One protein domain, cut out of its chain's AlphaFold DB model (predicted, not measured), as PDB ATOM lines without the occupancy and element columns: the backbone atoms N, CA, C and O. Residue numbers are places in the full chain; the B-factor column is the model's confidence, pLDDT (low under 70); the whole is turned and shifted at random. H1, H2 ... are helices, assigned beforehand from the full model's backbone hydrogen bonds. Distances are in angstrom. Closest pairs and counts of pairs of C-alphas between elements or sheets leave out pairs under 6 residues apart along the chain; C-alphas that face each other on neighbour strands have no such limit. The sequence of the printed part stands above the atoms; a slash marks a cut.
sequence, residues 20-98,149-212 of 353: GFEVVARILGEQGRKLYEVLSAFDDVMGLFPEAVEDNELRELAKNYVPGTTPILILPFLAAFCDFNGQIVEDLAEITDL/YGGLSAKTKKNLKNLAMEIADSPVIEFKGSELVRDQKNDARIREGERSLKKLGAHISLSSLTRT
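What this domain is: This is residues 20 to 98 and 149 to 212 of the 353 residues of the protein "Energy-converting hydrogenase A subunit R EhaR" of Parcubacteria group bacterium LiPW_39 (UniProt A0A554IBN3). The longest helix, H2, crosses a hairpin of two long helices, H7 and H8, which run side by side only in part; H1 makes a second hairpin with the first part of H2. Of the short helices, H4 packs on H2 near the middle of the whole, H9 packs on H4, H5 packs on H7, H3 lies by the last part of H2, and H6 sits at the margin, touching no helix. The printed part has 143 residues with nine named helices, H1 to H9 in order, and no named strand: all helix. It is compact, with a radius of gyration of the C-alphas of 14.8 A and spans of 42 by 29 by 25 A.

Where its parts are: H2, residues 30 to 48, begins at C-alpha 30 (91.092, 98.911, 88.785) and is 27.0 A long. H8, residues 184 to 201, is 25.7 A long, H7, residues 154 to 169, 23.0 A, and H1, residues 20 to 28, 12.3 A. The others are H3, 56 to 62, H4, 70 to 73, H5, 75 to 81, H6, 88 to 95, and H9, 206 to 210, ending at C-alpha 210 (87.313, 93.698, 113.306).

How they stand to each other: H2 is the hub, touching H1, H3, H4, H7 and H8. Its residues 31 to 39 touch H7, about perpendicular at 82 degrees; the closest C-alphas, of Leu 35 and Ala 168, are 4.1 A apart. H7 and H8 run opposite ways at a shallow tilt of 14 degrees. H5 touches H7, with the C-alphas of Ala 80 and Lys 157 closest at 4.4 A. H4 touches H9. Every O i to N i+4 pair is within hydrogen-bond range except in H4, too short for one.

The domain as a whole: Asn 85 and Asp 183 have the C-alphas farthest apart, 44.3 A. Residues 99 to 148 are not printed; C-alphas 98 and 149 are 22.9 A apart across this cut. H7 to H8 is a long link. Residues 84 to 86 and 149 to 150 have pLDDT under 70.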
ATOM      1  N   GLY A  20      93.996  89.846  99.976       86.75
ATOM      2  CA  GLY A  20      92.908  90.810  99.996       86.75
ATOM      3  C   GLY A  20      92.919  91.663  98.732       86.75
ATOM      4  O   GLY A  20      91.883  91.787  98.073       86.75
ATOM      5  N   PHE A  21      94.101  92.151  98.351       90.44
ATOM      6  CA  PHE A  21      94.310  92.950  97.148       90.44
ATOM      7  C   PHE A  21      93.944  92.187  95.869       90.44
ATOM      8  O   PHE A  21      93.151  92.672  95.059       90.44
ATOM      9  N   GLU A  22      94.490  90.981  95.681       88.38
ATOM     10  CA  GLU A  22      94.283  90.205  94.451       88.38
ATOM     11  C   GLU A  22      92.809  89.826  94.253       88.38
ATOM     12  O   GLU A  22      92.296  89.848  93.131       88.38
ATOM     13  N   VAL A  23      92.092  89.535  95.340       88.75
ATOM     14  CA  VAL A  23      90.678  89.153  95.286       88.75
ATOM     15  C   VAL A  23      89.800  90.316  94.839       88.75
ATOM     16  O   VAL A  23      88.998  90.164  93.912       88.75
ATOM     17  N   VAL A  24      89.946  91.495  95.452       90.94
ATOM     18  CA  VAL A  24      89.138  92.655  95.046       90.94
ATOM     19  C   VAL A  24      89.528  93.146  93.655       90.94
ATOM     20  O   VAL A  24      88.644  93.498  92.875       90.94
ATOM     21  N   ALA A  25      90.815  93.093  93.297       91.69
ATOM     22  CA  ALA A  25      91.287  93.435  91.960       91.69
ATOM     23  C   ALA A  25      90.717  92.486  90.894       91.69
ATOM     24  O   ALA A  25      90.340  92.927  89.809       91.69
ATOM     25  N   ARG A  26      90.587  91.189  91.195       89.25
ATOM     26  CA  ARG A  26      89.967  90.216  90.288       89.25
ATOM     27  C   ARG A  26      88.488  90.511  90.039       89.25
ATOM     28  O   ARG A  26      88.016  90.323  88.922       89.25
ATOM     29  N   ILE A  27      87.760  90.945  91.066       89.81
ATOM     30  CA  ILE A  27      86.303  91.135  90.997       89.81
ATOM     31  C   ILE A  27      85.934  92.503  90.417       89.81
ATOM     32  O   ILE A  27      84.979  92.606  89.649       89.81
ATOM     33  N   LEU A  28      86.680  93.549  90.774       92.75
ATOM     34  CA  LEU A  28      86.346  94.944  90.459       92.75
ATOM     35  C   LEU A  28      87.368  95.632  89.545       92.75
ATOM     36  O   LEU A  28      87.216  96.814  89.232       92.75
ATOM     37  N   GLY A  29      88.411  94.926  89.108       94.06
ATOM     38  CA  GLY A  29      89.470  95.491  88.279       94.06
ATOM     39  C   GLY A  29      90.192  96.634  88.989       94.06
ATOM     40  O   GLY A  29      90.535  96.545  90.168       94.06
ATOM     41  N   GLU A  30      90.392  97.734  88.267       95.62
ATOM     42  CA  GLU A  30      91.092  98.911  88.785       95.62
ATOM     43  C   GLU A  30      90.390  99.548  89.988       95.62
ATOM     44  O   GLU A  30      91.051  99.964  90.935       95.62
ATOM     45  N   GLN A  31      89.053  99.545  90.009       96.69
ATOM     46  CA  GLN A  31      88.313 100.058  91.163       96.69
ATOM     47  C   GLN A  31      88.493  99.175  92.401       96.69
ATOM     48  O   GLN A  31      88.493  99.675  93.520       96.69
ATOM     49  N   GLY A  32      88.721  97.871  92.218       96.38
ATOM     50  CA  GLY A  32      89.077  96.975  93.317       96.38
ATOM     51  C   GLY A  32      90.428  97.310  93.930       96.38
ATOM     52  O   GLY A  32      90.549  97.339  95.152       96.38
ATOM     53  N   ARG A  33      91.426  97.612  93.091       95.81
ATOM     54  CA  ARG A  33      92.764  98.006  93.557       95.81
ATOM     55  C   ARG A  33      92.706  99.272  94.400       95.81
ATOM     56  O   ARG A  33      93.208  99.268  95.518       95.81
ATOM     57  N   LYS A  34      92.027 100.307  93.900       97.50
ATOM     58  CA  LYS A  34      91.858 101.574  94.620       97.50
ATOM     59  C   LYS A  34      91.061 101.414  95.910       97.50
ATOM     60  O   LYS A  34      91.462 101.942  96.939       97.50
ATOM     61  N   LEU A  35      89.974 100.634  95.877       98.06
ATOM     62  CA  LEU A  35      89.216 100.287  97.081       98.06
ATOM     63  C   LEU A  35      90.131  99.673  98.147       98.06
ATOM     64  O   LEU A  35      90.067 100.078  99.304       98.06
ATOM     65  N   TYR A  36      90.975  98.708  97.762       97.00
ATOM     66  CA  TYR A  36      91.913  98.077  98.689       97.00
ATOM     67  C   TYR A  36      92.916  99.075  99.251       97.00
ATOM     68  O   TYR A  36      93.127  99.111 100.455       97.00
ATOM     69  N   GLU A  37      93.520  99.885  98.384       96.31
ATOM     70  CA  GLU A  37      94.547 100.854  98.755       96.31
ATOM     71  C   GLU A  37      94.014 101.885  99.760       96.31
ATOM     72  O   GLU A  37      94.629 102.109 100.802       96.31
ATOM     73  N   VAL A  38      92.832 102.452  99.502       97.81
ATOM     74  CA  VAL A  38      92.195 103.423 100.403       97.81
ATOM     75  C   VAL A  38      91.805 102.773 101.733       97.81
ATOM     76  O   VAL A  38      92.059 103.349 102.791       97.81
ATOM     77  N   LEU A  39      91.219 101.568 101.704       97.44
ATOM     78  CA  LEU A  39      90.875 100.845 102.930       97.44
ATOM     79  C   LEU A  39      92.118 100.471 103.740       97.44
ATOM     80  O   LEU A  39      92.099 100.651 104.951       97.44
ATOM     81  N   SER A  40      93.185 100.009 103.086       95.88
ATOM     82  CA  SER A  40      94.450  99.647 103.729       95.88
ATOM     83  C   SER A  40      95.121 100.848 104.378       95.88
ATOM     84  O   SER A  40      95.587 100.754 105.508       95.88
ATOM     85  N   ALA A  41      95.120 102.002 103.713       96.50
ATOM     86  CA  ALA A  41      95.659 103.219 104.300       96.50
ATOM     87  C   ALA A  41      94.853 103.660 105.537       96.50
ATOM     88  O   ALA A  41      95.418 104.177 106.500       96.50
ATOM     89  N   PHE A  42      93.533 103.443 105.542       96.75
ATOM     90  CA  PHE A  42      92.703 103.757 106.705       96.75
ATOM     91  C   PHE A  42      92.801 102.711 107.828       96.75
ATOM     92  O   PHE A  42      92.760 103.075 109.001       96.75
ATOM     93  N   ASP A  43      92.980 101.435 107.485       96.31
ATOM     94  CA  ASP A  43      93.314 100.337 108.404       96.31
ATOM     95  C   ASP A  43      94.582 100.660 109.205       96.31
ATOM     96  O   ASP A  43      94.588 100.530 110.430       96.31
ATOM     97  N   ASP A  44      95.610 101.184 108.531       95.19
ATOM     98  CA  ASP A  44      96.849 101.631 109.169       95.19
ATOM     99  C   ASP A  44      96.615 102.815 110.122       95.19
ATOM    100  O   ASP A  44      97.136 102.807 111.237       95.19
ATOM    101  N   VAL A  45      95.781 103.801 109.759       96.50
ATOM    102  CA  VAL A  45      95.408 104.891 110.687       96.50
ATOM    103  C   VAL A  45      94.688 104.348 111.920       96.50
ATOM    104  O   VAL A  45      95.067 104.676 113.041       96.50
ATOM    105  N   MET A  46      93.684 103.491 111.733       96.25
ATOM    106  CA  MET A  46      92.910 102.908 112.836       96.25
ATOM    107  C   MET A  46      93.774 102.048 113.768       96.25
ATOM    108  O   MET A  46      93.529 102.023 114.973       96.25
ATOM    109  N   GLY A  47      94.753 101.325 113.216       93.81
ATOM    110  CA  GLY A  47      95.613 100.414 113.968       93.81
ATOM    111  C   GLY A  47      96.830 101.070 114.621       93.81
ATOM    112  O   GLY A  47      97.240 100.622 115.689       93.81
ATOM    113  N   LEU A  48      97.412 102.099 114.000       92.56
ATOM    114  CA  LEU A  48      98.677 102.701 114.441       92.56
ATOM    115  C   LEU A  48      98.535 104.112 115.009       92.56
ATOM    116  O   LEU A  48      99.328 104.493 115.866       92.56
ATOM    117  N   PHE A  49      97.548 104.877 114.540       94.38
ATOM    118  CA  PHE A  49      97.366 106.291 114.877       94.38
ATOM    119  C   PHE A  49      95.936 106.561 115.379       94.38
ATOM    120  O   PHE A  49      95.240 107.429 114.837       94.38
ATOM    121  N   PRO A  50      95.443 105.826 116.397       93.25
ATOM    122  CA  PRO A  50      94.072 105.972 116.893       93.25
ATOM    123  C   PRO A  50      93.757 107.390 117.401       93.25
ATOM    124  O   PRO A  50      92.596 107.791 117.446       93.25
ATOM    125  N   GLU A  51      94.771 108.170 117.775       93.69
ATOM    126  CA  GLU A  51      94.659 109.579 118.158       93.69
ATOM    127  C   GLU A  51      94.349 110.522 116.988       93.69
ATOM    128  O   GLU A  51      93.891 111.641 117.215       93.69
ATOM    129  N   ALA A  52      94.588 110.091 115.745       95.19
ATOM    130  CA  ALA A  52      94.212 110.839 114.550       95.19
ATOM    131  C   ALA A  52      92.721 110.684 114.199       95.19
ATOM    132  O   ALA A  52      92.221 111.439 113.369       95.19
ATOM    133  N   VAL A  53      92.019 109.735 114.833       95.81
ATOM    134  CA  VAL A  53      90.588 109.482 114.624       95.81
ATOM    135  C   VAL A  53      89.754 110.429 115.490       95.81
ATOM    136  O   VAL A  53      89.765 110.371 116.727       95.81
ATOM    137  N   GLU A  54      88.995 111.306 114.839       95.31
ATOM    138  CA  GLU A  54      88.191 112.337 115.496       95.31
ATOM    139  C   GLU A  54      86.860 111.762 116.012       95.31
ATOM    140  O   GLU A  54      86.463 112.041 117.152       95.31
ATOM    141  N   ASP A  55      86.186 110.920 115.218       96.25
ATOM    142  CA  ASP A  55      84.907 110.311 115.593       96.25
ATOM    143  C   ASP A  55      85.014 109.439 116.859       96.25
ATOM    144  O   ASP A  55      85.849 108.540 116.967       96.25
ATOM    145  N   ASN A  56      84.139 109.699 117.838       94.56
ATOM    146  CA  ASN A  56      84.182 109.030 119.140       94.56
ATOM    147  C   ASN A  56      83.941 107.514 119.045       94.56
ATOM    148  O   ASN A  56      84.604 106.756 119.748       94.56
ATOM    149  N   GLU A  57      82.999 107.061 118.212       94.25
ATOM    150  CA  GLU A  57      82.665 105.635 118.111       94.25
ATOM    151  C   GLU A  57      83.798 104.865 117.431       94.25
ATOM    152  O   GLU A  57      84.175 103.780 117.880       94.25
ATOM    153  N   LEU A  58      84.383 105.446 116.380       96.31
ATOM    154  CA  LEU A  58      85.535 104.856 115.703       96.31
ATOM    155  C   LEU A  58      86.789 104.877 116.578       96.31
ATOM    156  O   LEU A  58      87.529 103.899 116.583       96.31
ATOM    157  N   ARG A  59      87.007 105.920 117.380       95.00
ATOM    158  CA  ARG A  59      88.120 105.963 118.337       95.00
ATOM    159  C   ARG A  59      87.982 104.915 119.444       95.00
ATOM    160  O   ARG A  59      88.976 104.310 119.833       95.00
ATOM    161  N   GLU A  60      86.768 104.631 119.918       94.12
ATOM    162  CA  GLU A  60      86.535 103.493 120.823       94.12
ATOM    163  C   GLU A  60      86.768 102.141 120.130       94.12
ATOM    164  O   GLU A  60      87.359 101.238 120.727       94.12
ATOM    165  N   LEU A  61      86.361 101.998 118.863       94.62
ATOM    166  CA  LEU A  61      86.655 100.808 118.056       94.62
ATOM    167  C   LEU A  61      88.171 100.606 117.878       94.62
ATOM    168  O   LEU A  61      88.651  99.479 118.010       94.62
ATOM    169  N   ALA A  62      88.911 101.693 117.631       94.19
ATOM    170  CA  ALA A  62      90.351 101.706 117.391       94.19
ATOM    171  C   ALA A  62      91.159 101.137 118.572       94.19
ATOM    172  O   ALA A  62      92.152 100.449 118.362       94.19
ATOM    173  N   LYS A  63      90.689 101.302 119.819       89.69
ATOM    174  CA  LYS A  63      91.364 100.763 121.023       89.69
ATOM    175  C   LYS A  63      91.582  99.250 120.999       89.69
ATOM    176  O   LYS A  63      92.500  98.758 121.644       89.69
ATOM    177  N   ASN A  64      90.710  98.515 120.312       88.12
ATOM    178  CA  ASN A  64      90.806  97.060 120.173       88.12
ATOM    179  C   ASN A  64      91.100  96.639 118.730       88.12
ATOM    180  O   ASN A  64      90.985  95.455 118.406       88.12
ATOM    181  N   TYR A  65      91.413  97.592 117.860       94.62
ATOM    182  CA  TYR A  65      91.706  97.365 116.456       94.62
ATOM    183  C   TYR A  65      93.157  96.904 116.284       94.62
ATOM    184  O   TYR A  65      93.999  97.149 117.144       94.62
ATOM    185  N   VAL A  66      93.446  96.195 115.194       94.81
ATOM    186  CA  VAL A  66      94.814  95.777 114.858       94.81
ATOM    187  C   VAL A  66      95.114  96.068 113.387       94.81
ATOM    188  O   VAL A  66      94.212  95.891 112.563       94.81
ATOM    189  N   PRO A  67      96.350  96.467 113.035       93.75
ATOM    190  CA  PRO A  67      96.763  96.565 111.636       93.75
ATOM    191  C   PRO A  67      96.591  95.229 110.909       93.75
ATOM    192  O   PRO A  67      96.806  94.177 111.513       93.75
ATOM    193  N   GLY A  68      96.247  95.251 109.620       92.19
ATOM    194  CA  GLY A  68      95.976  94.037 108.844       92.19
ATOM    195  C   GLY A  68      94.528  93.561 108.950       92.19
ATOM    196  O   GLY A  68      94.242  92.385 108.741       92.19
ATOM    197  N   THR A  69      93.593  94.453 109.280       94.19
ATOM    198  CA  THR A  69      92.158  94.135 109.295       94.19
ATOM    199  C   THR A  69      91.516  94.351 107.915       94.19
ATOM    200  O   THR A  69      90.410  93.864 107.658       94.19
ATOM    201  N   THR A  70      92.221  94.985 106.971       94.62
ATOM    202  CA  THR A  70      91.761  95.204 105.585       94.62
ATOM    203  C   THR A  70      91.194  93.958 104.887       94.62
ATOM    204  O   THR A  70      90.085  94.058 104.351       94.62
ATOM    205  N   PRO A  71      91.835  92.765 104.929       91.19
ATOM    206  CA  PRO A  71      91.308  91.559 104.275       91.19
ATOM    207  C   PRO A  71      89.915  91.148 104.763       91.19
ATOM    208  O   PRO A  71      89.177  90.449 104.071       91.19
ATOM    209  N   ILE A  72      89.549  91.591 105.960       90.56
ATOM    210  CA  ILE A  72      88.269  91.322 106.587       90.56
ATOM    211  C   ILE A  72      87.264  92.452 106.303       90.56
ATOM    212  O   ILE A  72      86.088  92.173 106.053       90.56
ATOM    213  N   LEU A  73      87.717  93.712 106.241       93.00
ATOM    214  CA  LEU A  73      86.897  94.869 105.845       93.00
ATOM    215  C   LEU A  73      86.375  94.786 104.408       93.00
ATOM    216  O   LEU A  73      85.328  95.359 104.110       93.00
ATOM    217  N   ILE A  74      87.073  94.072 103.522       92.38
ATOM    218  CA  ILE A  74      86.632  93.910 102.131       92.38
ATOM    219  C   ILE A  74      85.474  92.916 101.970       92.38
ATOM    220  O   ILE A  74      84.729  92.999 100.992       92.38
ATOM    221  N   LEU A  75      85.275  91.998 102.924       89.75
ATOM    222  CA  LEU A  75      84.305  90.903 102.802       89.75
ATOM    223  C   LEU A  75      82.854  91.354 102.542       89.75
ATOM    224  O   LEU A  75      82.210  90.762 101.673       89.75
ATOM    225  N   PRO A  76      82.316  92.405 103.196       90.44
ATOM    226  CA  PRO A  76      80.981  92.916 102.889       90.44
ATOM    227  C   PRO A  76      80.849  93.419 101.449       90.44
ATOM    228  O   PRO A  76      79.803  93.232 100.825       90.44
ATOM    229  N   PHE A  77      81.898  94.043 100.901       92.62
ATOM    230  CA  PHE A  77      81.899  94.498  99.512       92.62
ATOM    231  C   PHE A  77      81.915  93.304  98.564       92.62
ATOM    232  O   PHE A  77      81.080  93.236  97.660       92.62
ATOM    233  N   LEU A  78      82.767  92.309  98.826       89.25
ATOM    234  CA  LEU A  78      82.756  91.051  98.080       89.25
ATOM    235  C   LEU A  78      81.361  90.410  98.094       89.25
ATOM    236  O   LEU A  78      80.862  90.019  97.043       89.25
ATOM    237  N   ALA A  79      80.685  90.389  99.245       86.94
ATOM    238  CA  ALA A  79      79.329  89.849  99.385       86.94
ATOM    239  C   ALA A  79      78.229  90.664  98.708       86.94
ATOM    240  O   ALA A  79      77.133  90.160  98.437       86.94
ATOM    241  N   ALA A  80      78.503  91.929  98.411       90.81
ATOM    242  CA  ALA A  80      77.621  92.746  97.609       90.81
ATOM    243  C   ALA A  80      77.788  92.448  96.114       90.81
ATOM    244  O   ALA A  80      76.785  92.351  95.401       90.81
ATOM    245  N   PHE A  81      79.030  92.325  95.634       90.38
ATOM    246  CA  PHE A  81      79.351  92.115  94.216       90.38
ATOM    247  C   PHE A  81      79.195  90.676  93.752       90.38
ATOM    248  O   PHE A  81      78.813  90.461  92.602       90.38
ATOM    249  N   CYS A  82      79.411  89.723  94.645       83.38
ATOM    250  CA  CYS A  82      79.255  88.313  94.373       83.38
ATOM    251  C   CYS A  82      78.094  87.737  95.185       83.38
ATOM    252  O   CYS A  82      77.858  88.127  96.329       83.38
ATOM    253  N   ASP A  83      77.363  86.784  94.615       70.88
ATOM    254  CA  ASP A  83      76.335  86.068  95.363       70.88
ATOM    255  C   ASP A  83      76.998  85.042  96.297       70.88
ATOM    256  O   ASP A  83      77.434  83.977  95.871       70.88
ATOM    257  N   PHE A  84      77.107  85.383  97.586       66.25
ATOM    258  CA  PHE A  84      77.658  84.492  98.611       66.25
ATOM    259  C   PHE A  84      76.689  83.338  98.899       66.25
ATOM    260  O   PHE A  84      75.680  83.511  99.583       66.25
ATOM    261  N   ASN A  85      77.037  82.141  98.430       62.62
ATOM    262  CA  ASN A  85      76.431  80.870  98.844       62.62
ATOM    263  C   ASN A  85      77.154  80.234 100.056       62.62
ATOM    264  O   ASN A  85      76.931  79.070 100.364       62.62
ATOM    265  N   GLY A  86      78.024  80.991 100.738       61.78
ATOM    266  CA  GLY A  86      78.821  80.532 101.880       61.78
ATOM    267  C   GLY A  86      80.201  79.969 101.517       61.78
ATOM    268  O   GLY A  86      81.052  79.930 102.398       61.78
ATOM    269  N   GLN A  87      80.448  79.625 100.248       71.31
ATOM    270  CA  GLN A  87      81.700  78.993  99.808       71.31
ATOM    271  C   GLN A  87      82.614  79.926  99.005       71.31
ATOM    272  O   GLN A  87      83.789  79.647  98.841       71.31
ATOM    273  N   ILE A  88      82.139  81.083  98.556       74.81
ATOM    274  CA  ILE A  88      82.900  81.890  97.593       74.81
ATOM    275  C   ILE A  88      84.266  82.392  98.074       74.81
ATOM    276  O   ILE A  88      85.151  82.584  97.255       74.81
ATOM    277  N   VAL A  89      84.477  82.620  99.374       77.50
ATOM    278  CA  VAL A  89      85.820  82.978  99.874       77.50
ATOM    279  C   VAL A  89      86.782  81.804  99.685       77.50
ATOM    280  O   VAL A  89      87.953  82.019  99.395       77.50
ATOM    281  N   GLU A  90      86.271  80.578  99.771       81.69
ATOM    282  CA  GLU A  90      86.996  79.349  99.459       81.69
ATOM    283  C   GLU A  90      87.210  79.212  97.950       81.69
ATOM    284  O   GLU A  90      88.339  79.011  97.518       81.69
ATOM    285  N   ASP A  91      86.178  79.446  97.135       82.00
ATOM    286  CA  ASP A  91      86.302  79.411  95.671       82.00
ATOM    287  C   ASP A  91      87.310  80.463  95.169       82.00
ATOM    288  O   ASP A  91      88.153  80.200  94.312       82.00
ATOM    289  N   LEU A  92      87.261  81.674  95.733       82.00
ATOM    290  CA  LEU A  92      88.221  82.744  95.465       82.00
ATOM    291  C   LEU A  92      89.611  82.337  95.935       82.00
ATOM    292  O   LEU A  92      90.578  82.554  95.203       82.00
ATOM    293  N   ALA A  93      89.721  81.719  97.111       83.25
ATOM    294  CA  ALA A  93      90.981  81.181  97.587       83.25
ATOM    295  C   ALA A  93      91.543  80.131  96.639       83.25
ATOM    296  O   ALA A  93      92.746  80.162  96.465       83.25
ATOM    297  N   GLU A  94      90.743  79.290  95.979       84.00
ATOM    298  CA  GLU A  94      91.199  78.283  95.004       84.00
ATOM    299  C   GLU A  94      91.651  78.878  93.660       84.00
ATOM    300  O   GLU A  94      92.635  78.421  93.073       84.00
ATOM    301  N   ILE A  95      90.967  79.913  93.165       80.88
ATOM    302  CA  ILE A  95      91.252  80.483  91.833       80.88
ATOM    303  C   ILE A  95      92.243  81.655  91.852       80.88
ATOM    304  O   ILE A  95      92.663  82.115  90.786       80.88
ATOM    305  N   THR A  96      92.587  82.181  93.029       81.56
ATOM    306  CA  THR A  96      93.559  83.279  93.163       81.56
ATOM    307  C   THR A  96      94.983  82.746  92.991       81.56
ATOM    308  O   THR A  96      95.299  81.628  93.387       81.56
ATOM    309  N   ASP A  97      95.868  83.521  92.374       80.88
ATOM    310  CA  ASP A  97      97.264  83.125  92.173       80.88
ATOM    311  C   ASP A  97      98.080  83.342  93.460       80.88
ATOM    312  O   ASP A  97      98.528  84.453  93.734       80.88
ATOM    313  N   LEU A  98      98.270  82.287  94.262       77.69
ATOM    314  CA  LEU A  98      98.993  82.342  95.546       77.69
ATOM    315  C   LEU A  98     100.468  81.955  95.390       77.69
ATOM    316  O   LEU A  98     101.011  81.149  96.141       77.69
ATOM    317  N   TYR A 149      79.348  85.989 105.311       62.75
ATOM    318  CA  TYR A 149      78.597  87.130 104.793       62.75
ATOM    319  C   TYR A 149      77.501  86.662 103.834       62.75
ATOM    320  O   TYR A 149      77.527  86.928 102.636       62.75
ATOM    321  N   GLY A 150      76.542  85.904 104.365       59.34
ATOM    322  CA  GLY A 150      75.365  85.445 103.631       59.34
ATOM    323  C   GLY A 150      74.146  86.344 103.855       59.34
ATOM    324  O   GLY A 150      74.035  87.032 104.864       59.34
ATOM    325  N   GLY A 151      73.191  86.320 102.921       71.44
ATOM    326  CA  GLY A 151      71.841  86.845 103.174       71.44
ATOM    327  C   GLY A 151      71.671  88.369 103.127       71.44
ATOM    328  O   GLY A 151      70.696  88.892 103.666       71.44
ATOM    329  N   LEU A 152      72.574  89.104 102.469       84.88
ATOM    330  CA  LEU A 152      72.403  90.549 102.279       84.88
ATOM    331  C   LEU A 152      71.170  90.858 101.416       84.88
ATOM    332  O   LEU A 152      71.031  90.347 100.302       84.88
ATOM    333  N   SER A 153      70.306  91.760 101.900       90.00
ATOM    334  CA  SER A 153      69.157  92.250 101.129       90.00
ATOM    335  C   SER A 153      69.605  92.947  99.837       90.00
ATOM    336  O   SER A 153      70.682  93.546  99.787       90.00
ATOM    337  N   ALA A 154      68.756  92.959  98.804       92.00
ATOM    338  CA  ALA A 154      69.055  93.660  97.548       92.00
ATOM    339  C   ALA A 154      69.384  95.153  97.763       92.00
ATOM    340  O   ALA A 154      70.271  95.700  97.107       92.00
ATOM    341  N   LYS A 155      68.714  95.800  98.730       94.44
ATOM    342  CA  LYS A 155      68.990  97.189  99.123       94.44
ATOM    343  C   LYS A 155      70.383  97.329  99.740       94.44
ATOM    344  O   LYS A 155      71.132  98.214  99.341       94.44
ATOM    345  N   THR A 156      70.745  96.441 100.667       93.44
ATOM    346  CA  THR A 156      72.071  96.436 101.302       93.44
ATOM    347  C   THR A 156      73.170  96.188 100.276       93.44
ATOM    348  O   THR A 156      74.138  96.940 100.243       93.44
ATOM    349  N   LYS A 157      72.992  95.211  99.373       93.44
ATOM    350  CA  LYS A 157      73.932  94.964  98.270       93.44
ATOM    351  C   LYS A 157      74.126  96.220  97.423       93.44
ATOM    352  O   LYS A 157      75.257  96.620  97.184       93.44
ATOM    353  N   LYS A 158      73.040  96.882  97.006       96.12
ATOM    354  CA  LYS A 158      73.124  98.129  96.226       96.12
ATOM    355  C   LYS A 158      73.908  99.218  96.969       96.12
ATOM    356  O   LYS A 158      74.776  99.847  96.371       96.12
ATOM    357  N   ASN A 159      73.635  99.416  98.256       97.12
ATOM    358  CA  ASN A 159      74.330 100.421  99.057       97.12
ATOM    359  C   ASN A 159      75.825 100.117  99.209       97.12
ATOM    360  O   ASN A 159      76.640 101.014  99.030       97.12
ATOM    361  N   LEU A 160      76.187  98.863  99.484       96.19
ATOM    362  CA  LEU A 160      77.584  98.445  99.609       96.19
ATOM    363  C   LEU A 160      78.338  98.560  98.279       96.19
ATOM    364  O   LEU A 160      79.481  98.999  98.279       96.19
ATOM    365  N   LYS A 161      77.697  98.251  97.141       97.25
ATOM    366  CA  LYS A 161      78.293  98.484  95.815       97.25
ATOM    367  C   LYS A 161      78.590  99.962  95.576       97.25
ATOM    368  O   LYS A 161      79.670 100.291  95.105       97.25
ATOM    369  N   ASN A 162      77.650 100.843  95.918       98.31
ATOM    370  CA  ASN A 162      77.847 102.285  95.782       98.31
ATOM    371  C   ASN A 162      78.954 102.793  96.714       98.31
ATOM    372  O   ASN A 162      79.791 103.573  96.282       98.31
ATOM    373  N   LEU A 163      78.977 102.321  97.964       98.56
ATOM    374  CA  LEU A 163      80.008 102.679  98.936       98.56
ATOM    375  C   LEU A 163      81.398 102.209  98.489       98.56
ATOM    376  O   LEU A 163      82.354 102.955  98.632       98.56
ATOM    377  N   ALA A 164      81.515 101.012  97.910       98.25
ATOM    378  CA  ALA A 164      82.780 100.532  97.354       98.25
ATOM    379  C   ALA A 164      83.321 101.469  96.266       98.25
ATOM    380  O   ALA A 164      84.511 101.758  96.251       98.25
ATOM    381  N   MET A 165      82.448 101.952  95.374       98.25
ATOM    382  CA  MET A 165      82.844 102.901  94.327       98.25
ATOM    383  C   MET A 165      83.203 104.269  94.913       98.25
ATOM    384  O   MET A 165      84.192 104.854  94.497       98.25
ATOM    385  N   GLU A 166      82.452 104.744  95.913       98.31
ATOM    386  CA  GLU A 166      82.777 105.982  96.635       98.31
ATOM    387  C   GLU A 166      84.178 105.913  97.256       98.31
ATOM    388  O   GLU A 166      84.983 106.804  97.018       98.31
ATOM    389  N   ILE A 167      84.487 104.832  97.979       98.50
ATOM    390  CA  ILE A 167      85.798 104.635  98.615       98.50
ATOM    391  C   ILE A 167      86.908 104.512  97.569       98.50
ATOM    392  O   ILE A 167      87.992 105.044  97.764       98.50
ATOM    393  N   ALA A 168      86.659 103.817  96.456       98.06
ATOM    394  CA  ALA A 168      87.648 103.666  95.391       98.06
ATOM    395  C   ALA A 168      87.996 104.998  94.698       98.06
ATOM    396  O   ALA A 168      89.108 105.156  94.194       98.06
ATOM    397  N   ASP A 169      87.067 105.956  94.680       97.75
ATOM    398  CA  ASP A 169      87.293 107.296  94.136       97.75
ATOM    399  C   ASP A 169      87.874 108.275  95.183       97.75
ATOM    400  O   ASP A 169      88.306 109.376  94.823       97.75
ATOM    401  N   SER A 170      87.926 107.886  96.464       96.88
ATOM    402  CA  SER A 170      88.521 108.683  97.539       96.88
ATOM    403  C   SER A 170      90.049 108.772  97.415       96.88
ATOM    404  O   SER A 170      90.717 107.836  96.970       96.88
ATOM    405  N   PRO A 171      90.659 109.890  97.839       95.88
ATOM    406  CA  PRO A 171      92.109 110.013  97.871       95.88
ATOM    407  C   PRO A 171      92.728 109.160  98.991       95.88
ATOM    408  O   PRO A 171      92.251 109.154 100.125       95.88
ATOM    409  N   VAL A 172      93.853 108.512  98.690       96.94
ATOM    410  CA  VAL A 172      94.609 107.683  99.644       96.94
ATOM    411  C   VAL A 172      95.273 108.556 100.716       96.94
ATOM    412  O   VAL A 172      95.813 109.624 100.412       96.94
ATOM    413  N   ILE A 173      95.214 108.110 101.974       97.56
ATOM    414  CA  ILE A 173      95.892 108.754 103.108       97.56
ATOM    415  C   ILE A 173      97.408 108.621 102.925       97.56
ATOM    416  O   ILE A 173      97.919 107.550 102.614       97.56
ATOM    417  N   GLU A 174      98.130 109.723 103.101       95.25
ATOM    418  CA  GLU A 174      99.571 109.788 102.878       95.25
ATOM    419  C   GLU A 174     100.367 109.493 104.155       95.25
ATOM    420  O   GLU A 174     100.071 110.005 105.239       95.25
ATOM    421  N   PHE A 175     101.439 108.723 103.978       91.12
ATOM    422  CA  PHE A 175     102.437 108.404 104.991       91.12
ATOM    423  C   PHE A 175     103.827 108.789 104.477       91.12
ATOM    424  O   PHE A 175     104.113 108.687 103.280       91.12
ATOM    425  N   LYS A 176     104.716 109.200 105.383       87.31
ATOM    426  CA  LYS A 176     106.139 109.410 105.104       87.31
ATOM    427  C   LYS A 176     106.941 108.331 105.824       87.31
ATOM    428  O   LYS A 176     107.227 108.440 107.013       87.31
ATOM    429  N   GLY A 177     107.303 107.274 105.100       80.12
ATOM    430  CA  GLY A 177     107.892 106.089 105.721       80.12
ATOM    431  C   GLY A 177     106.880 105.438 106.663       80.12
ATOM    432  O   GLY A 177     105.830 104.996 106.207       80.12
ATOM    433  N   SER A 178     107.188 105.402 107.959       81.62
ATOM    434  CA  SER A 178     106.302 104.860 108.995       81.62
ATOM    435  C   SER A 178     105.473 105.910 109.739       81.62
ATOM    436  O   SER A 178     104.819 105.573 110.719       81.62
ATOM    437  N   GLU A 179     105.530 107.179 109.333       89.81
ATOM    438  CA  GLU A 179     104.857 108.282 110.027       89.81
ATOM    439  C   GLU A 179     103.648 108.790 109.238       89.81
ATOM    440  O   GLU A 179     103.720 108.996 108.022       89.81
ATOM    441  N   LEU A 180     102.538 109.031 109.938       94.19
ATOM    442  CA  LEU A 180     101.349 109.657 109.366       94.19
ATOM    443  C   LEU A 180     101.611 111.143 109.079       94.19
ATOM    444  O   LEU A 180     101.993 111.903 109.971       94.19
ATOM    445  N   VAL A 181     101.358 111.585 107.845       94.75
ATOM    446  CA  VAL A 181     101.484 113.004 107.480       94.75
ATOM    447  C   VAL A 181     100.302 113.784 108.063       94.75
ATOM    448  O   VAL A 181      99.150 113.486 107.754       94.75
ATOM    449  N   ARG A 182     100.569 114.794 108.898       94.56
ATOM    450  CA  ARG A 182      99.538 115.641 109.521       94.56
ATOM    451  C   ARG A 182      99.508 117.022 108.882       94.56
ATOM    452  O   ARG A 182     100.292 117.903 109.230       94.56
ATOM    453  N   ASP A 183      98.588 117.201 107.943       96.38
ATOM    454  CA  ASP A 183      98.275 118.485 107.321       96.38
ATOM    455  C   ASP A 183      96.776 118.579 106.999       96.38
ATOM    456  O   ASP A 183      96.033 117.601 107.091       96.38
ATOM    457  N   GLN A 184      96.312 119.767 106.603       96.62
ATOM    458  CA  GLN A 184      94.892 120.006 106.332       96.62
ATOM    459  C   GLN A 184      94.316 119.070 105.255       96.62
ATOM    460  O   GLN A 184      93.148 118.678 105.344       96.62
ATOM    461  N   LYS A 185      95.108 118.739 104.228       97.25
ATOM    462  CA  LYS A 185      94.677 117.899 103.110       97.25
ATOM    463  C   LYS A 185      94.558 116.455 103.574       97.25
ATOM    464  O   LYS A 185      93.522 115.848 103.330       97.25
ATOM    465  N   ASN A 186      95.569 115.925 104.257       97.38
ATOM    466  CA  ASN A 186      95.582 114.542 104.711       97.38
ATOM    467  C   ASN A 186      94.567 114.293 105.835       97.38
ATOM    468  O   ASN A 186      93.833 113.309 105.780       97.38
ATOM    469  N   ASP A 187      94.411 115.236 106.767       97.50
ATOM    470  CA  ASP A 187      93.380 115.174 107.811       97.50
ATOM    471  C   ASP A 187      91.964 115.143 107.198       97.50
ATOM    472  O   ASP A 187      91.056 114.494 107.719       97.50
ATOM    473  N   ALA A 188      91.747 115.800 106.049       97.75
ATOM    474  CA  ALA A 188      90.478 115.693 105.328       97.75
ATOM    475  C   ALA A 188      90.241 114.289 104.746       97.75
ATOM    476  O   ALA A 188      89.094 113.837 104.741       97.75
ATOM    477  N   ARG A 189      91.299 113.589 104.315       98.06
ATOM    478  CA  ARG A 189      91.220 112.194 103.844       98.06
ATOM    479  C   ARG A 189      90.894 111.234 104.980       98.06
ATOM    480  O   ARG A 189      90.048 110.365 104.808       98.06
ATOM    481  N   ILE A 190      91.486 111.437 106.160       98.06
ATOM    482  CA  ILE A 190      91.168 110.659 107.369       98.06
ATOM    483  C   ILE A 190      89.676 110.799 107.703       98.06
ATOM    484  O   ILE A 190      88.975 109.795 107.812       98.06
ATOM    485  N   ARG A 191      89.145 112.030 107.734       97.75
ATOM    486  CA  ARG A 191      87.702 112.276 107.943       97.75
ATOM    487  C   ARG A 191      86.815 111.655 106.857       97.75
ATOM    488  O   ARG A 191      85.657 111.315 107.105       97.75
ATOM    489  N   GLU A 192      87.304 111.521 105.628       97.75
ATOM    490  CA  GLU A 192      86.603 110.795 104.564       97.75
ATOM    491  C   GLU A 192      86.591 109.278 104.803       97.75
ATOM    492  O   GLU A 192      85.531 108.657 104.679       97.75
ATOM    493  N   GLY A 193      87.712 108.709 105.252       97.38
ATOM    494  CA  GLY A 193      87.804 107.327 105.726       97.38
ATOM    495  C   GLY A 193      86.839 107.042 106.881       97.38
ATOM    496  O   GLY A 193      86.077 106.074 106.826       97.38
ATOM    497  N   GLU A 194      86.761 107.939 107.870       97.88
ATOM    498  CA  GLU A 194      85.814 107.829 108.988       97.88
ATOM    499  C   GLU A 194      84.362 107.775 108.498       97.88
ATOM    500  O   GLU A 194      83.589 106.892 108.884       97.88
ATOM    501  N   ARG A 195      83.979 108.682 107.589       97.81
ATOM    502  CA  ARG A 195      82.636 108.675 106.984       97.81
ATOM    503  C   ARG A 195      82.358 107.370 106.241       97.81
ATOM    504  O   ARG A 195      81.246 106.847 106.339       97.81
ATOM    505  N   SER A 196      83.352 106.835 105.539       97.69
ATOM    506  CA  SER A 196      83.246 105.576 104.803       97.69
ATOM    507  C   SER A 196      83.044 104.378 105.730       97.69
ATOM    508  O   SER A 196      82.106 103.602 105.521       97.69
ATOM    509  N   LEU A 197      83.828 104.260 106.810       96.69
ATOM    510  CA  LEU A 197      83.609 103.209 107.808       96.69
ATOM    511  C   LEU A 197      82.261 103.360 108.509       96.69
ATOM    512  O   LEU A 197      81.578 102.359 108.695       96.69
ATOM    513  N   LYS A 198      81.803 104.573 108.831       96.94
ATOM    514  CA  LYS A 198      80.465 104.762 109.422       96.94
ATOM    515  C   LYS A 198      79.347 104.304 108.488       96.94
ATOM    516  O   LYS A 198      78.411 103.638 108.930       96.94
ATOM    517  N   LYS A 199      79.449 104.605 107.189       97.44
ATOM    518  CA  LYS A 199      78.509 104.096 106.175       97.44
ATOM    519  C   LYS A 199      78.541 102.570 106.094       97.44
ATOM    520  O   LYS A 199      77.483 101.951 105.991       97.44
ATOM    521  N   LEU A 200      79.723 101.961 106.192       95.75
ATOM    522  CA  LEU A 200      79.863 100.507 106.266       95.75
ATOM    523  C   LEU A 200      79.209  99.950 107.545       95.75
ATOM    524  O   LEU A 200      78.429  98.998 107.481       95.75
ATOM    525  N   GLY A 201      79.440 100.597 108.689       94.75
ATOM    526  CA  GLY A 201      78.881 100.250 109.998       94.75
ATOM    527  C   GLY A 201      77.357 100.351 110.095       94.75
ATOM    528  O   GLY A 201      76.738  99.654 110.894       94.75
ATOM    529  N   ALA A 202      76.718 101.143 109.230       94.62
ATOM    530  CA  ALA A 202      75.260 101.182 109.102       94.62
ATOM    531  C   ALA A 202      74.668  99.914 108.449       94.62
ATOM    532  O   ALA A 202      73.450  99.721 108.434       94.62
ATOM    533  N   HIS A 203      75.513  99.063 107.864       91.94
ATOM    534  CA  HIS A 203      75.114  97.836 107.175       91.94
ATOM    535  C   HIS A 203      75.659  96.570 107.830       91.94
ATOM    536  O   HIS A 203      75.045  95.512 107.686       91.94
ATOM    537  N   ILE A 204      76.779  96.674 108.542       89.75
ATOM    538  CA  ILE A 204      77.444  95.555 109.204       89.75
ATOM    539  C   ILE A 204      77.967  95.956 110.585       89.75
ATOM    540  O   ILE A 204      78.299  97.108 110.833       89.75
ATOM    541  N   SER A 205      78.103  94.990 111.494       91.44
ATOM    542  CA  SER A 205      78.743  95.244 112.787       91.44
ATOM    543  C   SER A 205      80.263  95.313 112.622       91.44
ATOM    544  O   SER A 205      80.927  94.277 112.561       91.44
ATOM    545  N   LEU A 206      80.821  96.531 112.592       91.88
ATOM    546  CA  LEU A 206      82.273  96.733 112.517       91.88
ATOM    547  C   LEU A 206      82.999  96.065 113.687       91.88
ATOM    548  O   LEU A 206      84.005  95.411 113.473       91.88
ATOM    549  N   SER A 207      82.476  96.164 114.909       91.31
ATOM    550  CA  SER A 207      83.123  95.581 116.091       91.31
ATOM    551  C   SER A 207      83.141  94.053 116.081       91.31
ATOM    552  O   SER A 207      84.110  93.449 116.531       91.31
ATOM    553  N   SER A 208      82.085  93.411 115.569       90.12
ATOM    554  CA  SER A 208      82.076  91.961 115.351       90.12
ATOM    555  C   SER A 208      83.097  91.574 114.290       90.12
ATOM    556  O   SER A 208      83.815  90.591 114.449       90.12
ATOM    557  N   LEU A 209      83.168  92.368 113.224       88.44
ATOM    558  CA  LEU A 209      84.037  92.103 112.099       88.44
ATOM    559  C   LEU A 209      85.520  92.262 112.445       88.44
ATOM    560  O   LEU A 209      86.311  91.349 112.244       88.44
ATOM    561  N   THR A 210      85.909  93.399 113.009       90.69
ATOM    562  CA  THR A 210      87.313  93.698 113.306       90.69
ATOM    563  C   THR A 210      87.854  92.850 114.452       90.69
ATOM    564  O   THR A 210      89.063  92.667 114.553       90.69
ATOM    565  N   ARG A 211      86.997  92.269 115.307       91.50
ATOM    566  CA  ARG A 211      87.409  91.334 116.370       91.50
ATOM    567  C   ARG A 211      87.999  90.035 115.823       91.50
ATOM    568  O   ARG A 211      88.791  89.409 116.518       91.50
ATOM    569  N   THR A 212      87.634  89.626 114.609       91.00
ATOM    570  CA  THR A 212      88.132  88.375 114.025       91.00
ATOM    571  C   THR A 212      89.460  88.519 113.293       91.00
ATOM    572  O   THR A 212      90.017  87.502 112.884       91.00
TER     573      THR A 212